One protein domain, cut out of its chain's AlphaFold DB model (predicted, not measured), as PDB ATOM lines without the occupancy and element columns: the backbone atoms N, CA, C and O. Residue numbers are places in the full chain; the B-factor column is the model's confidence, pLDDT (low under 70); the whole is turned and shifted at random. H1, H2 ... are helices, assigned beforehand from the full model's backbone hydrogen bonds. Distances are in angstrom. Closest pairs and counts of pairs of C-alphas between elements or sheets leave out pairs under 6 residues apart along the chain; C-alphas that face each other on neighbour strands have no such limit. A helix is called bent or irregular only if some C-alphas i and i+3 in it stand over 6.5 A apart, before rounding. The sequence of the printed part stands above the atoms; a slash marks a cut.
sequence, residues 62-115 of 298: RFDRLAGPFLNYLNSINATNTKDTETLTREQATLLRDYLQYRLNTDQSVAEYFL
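This is residues 62 to 115 of the 298 residues of the protein "Hypothetical protein" of Rotaria socialis (UniProt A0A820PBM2). Two helices, H2 and H1, cross as an X, nearly at right angles, and a long loop of residues 77 to 89 swings out from the end of H1 and back to the start of H2. After H2 the backbone turns back toward the first printed residue, and residues 104 to 109 stick out on this return. The printed part has 54 residues with two named helices, H1 then H2, and no named strand; its class is all helix. It is compact, with a radius of gyration of the C-alphas of 10.7 A, and spans 26 by 22 by 16 A.

Begin with H2, residues 90 to 104, the longest helix. It only just touches H1, residues 63 to 76, with 3 pairs of C-alphas within 8 A. Look at Phe 70 and Tyr 99, whose C-alphas are the closest of the two helices, 6.6 A apart. H1 touches with residues 70 to 73 alone, H2 with residues 96 to 99 alone. Their lines are about perpendicular, at 90 degrees, and their centres are 9.5 A apart. Of the O i to N i+4 pairs, 8 of 10 in H1 and 8 of 11 in H2 are within hydrogen-bond range.

Find C-alpha 90 at (29.842, 43.638, 29.339); from there H2 runs 22.5 A to C-alpha 104 at (20.450, 50.697, 48.541). H2 is neither bent nor irregular, but only just: C-alphas 94 and 97 are 6.4 A apart. H1 runs 19.4 A from C-alpha 63 at (29.234, 38.173, 42.644) to C-alpha 76, and is only just irregular, with C-alphas 65 and 68 6.6 A apart.

The C-alphas of Asn 78 and Leu 115 are the two farthest apart, at 29.4 A, while those of Arg 62 and Leu 115, the first and last printed, are 6.3 A apart. The link from H1 to H2, 13 residues, is long. The printed part has no cut. Its mean pLDDT is 86.2, and residue 115 is the one printed residue under 70.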
ATOM      1  N   ARG A  62      29.899  40.209  46.578       79.31
ATOM      2  CA  ARG A  62      29.821  38.774  46.342       79.31
ATOM      3  C   ARG A  62      29.075  38.521  45.052       79.31
ATOM      4  O   ARG A  62      27.848  38.425  45.042       79.31
ATOM      5  N   PHE A  63      29.817  38.413  43.958       80.12
ATOM      6  CA  PHE A  63      29.234  38.173  42.644       80.12
ATOM      7  C   PHE A  63      28.344  36.920  42.622       80.12
ATOM      8  O   PHE A  63      27.252  36.952  42.061       80.12
ATOM      9  N   ASP A  64      28.749  35.864  43.336       80.69
ATOM     10  CA  ASP A  64      27.988  34.619  43.505       80.69
ATOM     11  C   ASP A  64      26.601  34.829  44.136       80.69
ATOM     12  O   ASP A  64      25.664  34.089  43.839       80.69
ATOM     13  N   ARG A  65      26.455  35.845  44.993       87.69
ATOM     14  CA  ARG A  65      25.190  36.202  45.652       87.69
ATOM     15  C   ARG A  65      24.422  37.286  44.908       87.69
ATOM     16  O   ARG A  65      23.196  37.290  44.952       87.69
ATOM     17  N   LEU A  66      25.126  38.185  44.225       90.38
ATOM     18  CA  LEU A  66      24.543  39.338  43.544       90.38
ATOM     19  C   LEU A  66      23.970  38.988  42.163       90.38
ATOM     20  O   LEU A  66      22.937  39.542  41.785       90.38
ATOM     21  N   ALA A  67      24.602  38.068  41.422       91.06
ATOM     22  CA  ALA A  67      24.265  37.787  40.024       91.06
ATOM     23  C   ALA A  67      22.814  37.309  39.831       91.06
ATOM     24  O   ALA A  67      22.119  37.795  38.942       91.06
ATOM     25  N   GLY A  68      22.323  36.406  40.686       93.69
ATOM     26  CA  GLY A  68      20.953  35.886  40.594       93.69
ATOM     27  C   GLY A  68      19.879  36.973  40.766       93.69
ATOM     28  O   GLY A  68      19.078  37.190  39.853       93.69
ATOM     29  N   PRO A  69      19.857  37.696  41.900       94.44
ATOM     30  CA  PRO A  69      18.940  38.814  42.118       94.44
ATOM     31  C   PRO A  69      19.048  39.913  41.052       94.44
ATOM     32  O   PRO A  69      18.026  40.453  40.630       94.44
ATOM     33  N   PHE A  70      20.263  40.206  40.580       95.06
ATOM     34  CA  PHE A  70      20.494  41.165  39.502       95.06
ATOM     35  C   PHE A  70      19.836  40.738  38.180       95.06
ATOM     36  O   PHE A  70      19.120  41.528  37.565       95.06
ATOM     37  N   LEU A  71      20.012  39.483  37.761       95.00
ATOM     38  CA  LEU A  71      19.372  38.962  36.550       95.00
ATOM     39  C   LEU A  71      17.848  38.924  36.683       95.00
ATOM     40  O   LEU A  71      17.144  39.243  35.729       95.00
ATOM     41  N   ASN A  72      17.319  38.610  37.870       94.25
ATOM     42  CA  ASN A  72      15.880  38.697  38.134       94.25
ATOM     43  C   ASN A  72      15.354  40.129  37.978       94.25
ATOM     44  O   ASN A  72      14.290  40.323  37.392       94.25
ATOM     45  N   TYR A  73      16.108  41.126  38.447       94.12
ATOM     46  CA  TYR A  73      15.773  42.532  38.236       94.12
ATOM     47  C   TYR A  73      15.784  42.901  36.749       94.12
ATOM     48  O   TYR A  73      14.794  43.443  36.261       94.12
ATOM     49  N   LEU A  74      16.832  42.539  36.001       94.50
ATOM     50  CA  LEU A  74      16.885  42.802  34.559       94.50
ATOM     51  C   LEU A  74      15.743  42.117  33.790       94.50
ATOM     52  O   LEU A  74      15.160  42.731  32.899       94.50
ATOM     53  N   ASN A  75      15.391  40.882  34.157       93.44
ATOM     54  CA  ASN A  75      14.240  40.172  33.593       93.44
ATOM     55  C   ASN A  75      12.922  40.894  33.934       93.44
ATOM     56  O   ASN A  75      12.045  40.995  33.085       93.44
ATOM     57  N   SER A  76      12.786  41.455  35.144       93.25
ATOM     58  CA  SER A  76      11.572  42.182  35.558       93.25
ATOM     59  C   SER A  76      11.331  43.479  34.779       93.25
ATOM     60  O   SER A  76      10.183  43.888  34.617       93.25
ATOM     61  N   ILE A  77      12.396  44.099  34.262       92.38
ATOM     62  CA  ILE A  77      12.328  45.298  33.413       92.38
ATOM     63  C   ILE A  77      12.452  44.973  31.916       92.38
ATOM     64  O   ILE A  77      12.635  45.881  31.109       92.38
ATOM     65  N   ASN A  78      12.375  43.691  31.531       93.88
ATOM     66  CA  ASN A  78      12.545  43.204  30.156       93.88
ATOM     67  C   ASN A  78      13.869  43.640  29.483       93.88
ATOM     68  O   ASN A  78      13.930  43.778  28.262       93.88
ATOM     69  N   ALA A  79      14.935  43.857  30.262       88.62
ATOM     70  CA  ALA A  79      16.259  44.232  29.749       88.62
ATOM     71  C   ALA A  79      17.113  43.018  29.340       88.62
ATOM     72  O   ALA A  79      18.100  43.157  28.621       88.62
ATOM     73  N   THR A  80      16.758  41.819  29.800       91.06
ATOM     74  CA  THR A  80      17.376  40.553  29.396       91.06
ATOM     75  C   THR A  80      16.360  39.419  29.529       91.06
ATOM     76  O   THR A  80      15.311  39.615  30.133       91.06
ATOM     77  N   ASN A  81      16.679  38.254  28.957       89.62
ATOM     78  CA  ASN A  81      15.948  36.994  29.157       89.62
ATOM     79  C   ASN A  81      16.855  35.880  29.713       89.62
ATOM     80  O   ASN A  81      16.430  34.728  29.833       89.62
ATOM     81  N   THR A  82      18.126  36.185  29.999       89.94
ATOM     82  CA  THR A  82      19.065  35.182  30.505       89.94
ATOM     83  C   THR A  82      18.846  34.922  31.994       89.94
ATOM     84  O   THR A  82      18.557  35.830  32.778       89.94
ATOM     85  N   LYS A  83      19.000  33.657  32.383       91.06
ATOM     86  CA  LYS A  83      19.070  33.210  33.782       91.06
ATOM     87  C   LYS A  83      20.460  32.690  34.144       91.06
ATOM     88  O   LYS A  83      20.644  32.181  35.245       91.06
ATOM     89  N   ASP A  84      21.405  32.778  33.212       90.31
ATOM     90  CA  ASP A  84      22.760  32.301  33.432       90.31
ATOM     91  C   ASP A  84      23.517  33.263  34.350       90.31
ATOM     92  O   ASP A  84      23.855  34.378  33.965       90.31
ATOM     93  N   THR A  85      23.764  32.822  35.580       88.00
ATOM     94  CA  THR A  85      24.527  33.568  36.586       88.00
ATOM     95  C   THR A  85      26.036  33.471  36.392       88.00
ATOM     96  O   THR A  85      26.773  34.182  37.072       88.00
ATOM     97  N   GLU A  86      26.511  32.569  35.532       87.06
ATOM     98  CA  GLU A  86      27.943  32.344  35.325       87.06
ATOM     99  C   GLU A  86      28.527  33.282  34.270       87.06
ATOM    100  O   GLU A  86      29.714  33.604  34.327       87.06
ATOM    101  N   THR A  87      27.697  33.785  33.351       85.25
ATOM    102  CA  THR A  87      28.135  34.688  32.288       85.25
ATOM    103  C   THR A  87      27.318  35.981  32.272       85.25
ATOM    104  O   THR A  87      26.145  36.012  31.909       85.25
ATOM    105  N   LEU A  88      27.953  37.094  32.657       86.88
ATOM    106  CA  LEU A  88      27.410  38.433  32.416       86.88
ATOM    107  C   LEU A  88      28.063  39.041  31.183       86.88
ATOM    108  O   LEU A  88      29.289  39.058  31.051       86.88
ATOM    109  N   THR A  89      27.244  39.604  30.297       87.12
ATOM    110  CA  THR A  89      27.768  40.413  29.197       87.12
ATOM    111  C   THR A  89      28.350  41.719  29.737       87.12
ATOM    112  O   THR A  89      27.979  42.201  30.811       87.12
ATOM    113  N   ARG A  90      29.253  42.341  28.972       78.31
ATOM    114  CA  ARG A  90      29.842  43.638  29.339       78.31
ATOM    115  C   ARG A  90      28.776  44.714  29.569       78.31
ATOM    116  O   ARG A  90      28.906  45.510  30.490       78.31
ATOM    117  N   GLU A  91      27.728  44.718  28.753       83.75
ATOM    118  CA  GLU A  91      26.596  45.643  28.868       83.75
ATOM    119  C   GLU A  91      25.829  45.415  30.176       83.75
ATOM    120  O   GLU A  91      25.599  46.358  30.931       83.75
ATOM    121  N   GLN A  92      25.531  44.159  30.522       86.06
ATOM    122  CA  GLN A  92      24.890  43.825  31.796       86.06
ATOM    123  C   GLN A  92      25.775  44.201  32.991       86.06
ATOM    124  O   GLN A  92      25.282  44.763  33.963       86.06
ATOM    125  N   ALA A  93      27.089  43.982  32.911       80.75
ATOM    126  CA  ALA A  93      28.012  44.367  33.976       80.75
ATOM    127  C   ALA A  93      27.974  45.879  34.275       80.75
ATOM    128  O   ALA A  93      28.097  46.272  35.433       80.75
ATOM    129  N   THR A  94      27.732  46.734  33.271       78.94
ATOM    130  CA  THR A  94      27.580  48.185  33.507       78.94
ATOM    131  C   THR A  94      26.311  48.547  34.284       78.94
ATOM    132  O   THR A  94      26.326  49.510  35.047       78.94
ATOM    133  N   LEU A  95      25.249  47.742  34.167       88.19
ATOM    134  CA  LEU A  95      23.974  47.935  34.873       88.19
ATOM    135  C   LEU A  95      23.995  47.401  36.314       88.19
ATOM    136  O   LEU A  95      23.104  47.711  37.106       88.19
ATOM    137  N   LEU A  96      25.015  46.620  36.680       84.44
ATOM    138  CA  LEU A  96      25.181  46.066  38.026       84.44
ATOM    139  C   LEU A  96      25.257  47.174  39.090       84.44
ATOM    140  O   LEU A  96      24.674  47.054  40.169       84.44
ATOM    141  N   ARG A  97      25.939  48.278  38.760       77.94
ATOM    142  CA  ARG A  97      26.043  49.467  39.617       77.94
ATOM    143  C   ARG A  97      24.669  50.077  39.885       77.94
ATOM    144  O   ARG A  97      24.340  50.369  41.031       77.94
ATOM    145  N   ASP A  98      23.871  50.238  38.835       81.44
ATOM    146  CA  ASP A  98      22.555  50.868  38.926       81.44
ATOM    147  C   ASP A  98      21.581  49.982  39.723       81.44
ATOM    148  O   ASP A  98      20.788  50.482  40.520       81.44
ATOM    149  N   TYR A  99      21.704  48.654  39.605       89.69
ATOM    150  CA  TYR A  99      20.962  47.709  40.442       89.69
ATOM    151  C   TYR A  99      21.344  47.792  41.926       89.69
ATOM    152  O   TYR A  99      20.464  47.829  42.788       89.69
ATOM    153  N   LEU A 100      22.640  47.853  42.250       83.62
ATOM    154  CA  LEU A 100      23.091  48.035  43.634       83.62
ATOM    155  C   LEU A 100      22.572  49.351  44.221       83.62
ATOM    156  O   LEU A 100      22.100  49.371  45.356       83.62
ATOM    157  N   GLN A 101      22.592  50.429  43.435       79.81
ATOM    158  CA  GLN A 101      22.033  51.716  43.838       79.81
ATOM    159  C   GLN A 101      20.519  51.636  44.076       79.81
ATOM    160  O   GLN A 101      20.032  52.132  45.089       79.81
ATOM    161  N   TYR A 102      19.775  50.964  43.194       86.56
ATOM    162  CA  TYR A 102      18.346  50.704  43.386       86.56
ATOM    163  C   TYR A 102      18.066  49.950  44.699       86.56
ATOM    164  O   TYR A 102      17.176  50.332  45.458       86.56
ATOM    165  N   ARG A 103      18.851  48.912  45.013       86.50
ATOM    166  CA  ARG A 103      18.704  48.142  46.261       86.50
ATOM    167  C   ARG A 103      19.035  48.964  47.507       86.50
ATOM    168  O   ARG A 103      18.301  48.885  48.484       86.50
ATOM    169  N   LEU A 104      20.088  49.780  47.453       80.31
ATOM    170  CA  LEU A 104      20.450  50.697  48.541       80.31
ATOM    171  C   LEU A 104      19.363  51.747  48.804       80.31
ATOM    172  O   LEU A 104      19.135  52.114  49.949       80.31
ATOM    173  N   ASN A 105      18.665  52.193  47.758       82.38
ATOM    174  CA  ASN A 105      17.612  53.203  47.853       82.38
ATOM    175  C   ASN A 105      16.230  52.643  48.242       82.38
ATOM    176  O   ASN A 105      15.294  53.421  48.399       82.38
ATOM    177  N   THR A 106      16.067  51.320  48.350       85.00
ATOM    178  CA  THR A 106      14.771  50.674  48.642       85.00
ATOM    179  C   THR A 106      14.652  50.170  50.083       85.00
ATOM    180  O   THR A 106      13.793  49.337  50.364       85.00
ATOM    181  N   ASP A 107      15.510  50.644  50.996       81.25
ATOM    182  CA  ASP A 107      15.589  50.221  52.409       81.25
ATOM    183  C   ASP A 107      15.727  48.696  52.607       81.25
ATOM    184  O   ASP A 107      15.511  48.156  53.695       81.25
ATOM    185  N   GLN A 108      16.119  47.965  51.560       81.88
ATOM    186  CA  GLN A 108      16.383  46.535  51.640       81.88
ATOM    187  C   GLN A 108      17.812  46.300  52.117       81.88
ATOM    188  O   GLN A 108      18.757  46.940  51.656       81.88
ATOM    189  N   SER A 109      17.994  45.322  53.007       81.19
ATOM    190  CA  SER A 109      19.339  44.910  53.407       81.19
ATOM    191  C   SER A 109      20.124  44.415  52.192       81.19
ATOM    192  O   SER A 109      19.650  43.578  51.421       81.19
ATOM    193  N   VAL A 110      21.343  44.930  52.040       84.19
ATOM    194  CA  VAL A 110      22.316  44.501  51.026       84.19
ATOM    195  C   VAL A 110      23.451  43.673  51.627       84.19
ATOM    196  O   VAL A 110      24.361  43.274  50.909       84.19
ATOM    197  N   ALA A 111      23.411  43.398  52.936       79.62
ATOM    198  CA  ALA A 111      24.524  42.791  53.666       79.62
ATOM    199  C   ALA A 111      24.957  41.428  53.094       79.62
ATOM    200  O   ALA A 111      26.139  41.112  53.109       79.62
ATOM    201  N   GLU A 112      24.029  40.640  52.544       85.06
ATOM    202  CA  GLU A 112      24.331  39.338  51.930       85.06
ATOM    203  C   GLU A 112      25.109  39.432  50.606       85.06
ATOM    204  O   GLU A 112      25.777  38.473  50.206       85.06
ATOM    205  N   TYR A 113      25.037  40.582  49.929       84.06
ATOM    206  CA  TYR A 113      25.746  40.840  48.676       84.06
ATOM    207  C   TYR A 113      27.174  41.297  48.896       84.06
ATOM    208  O   TYR A 113      27.906  41.451  47.931       84.06
ATOM    209  N   PHE A 114      27.572  41.517  50.139       78.62
ATOM    210  CA  PHE A 114      28.885  42.006  50.504       78.62
ATOM    211  C   PHE A 114      29.548  40.957  51.403       78.62
ATOM    212  O   PHE A 114      28.900  40.261  52.185       78.62
ATOM    213  N   LEU A 115      30.855  40.770  51.263       64.44
ATOM    214  CA  LEU A 115      31.627  39.979  52.223       64.44
ATOM    215  C   LEU A 115      31.541  40.609  53.627       64.44
ATOM    216  O   LEU A 115      31.509  41.831  53.780       64.44
TER     217      LEU A 115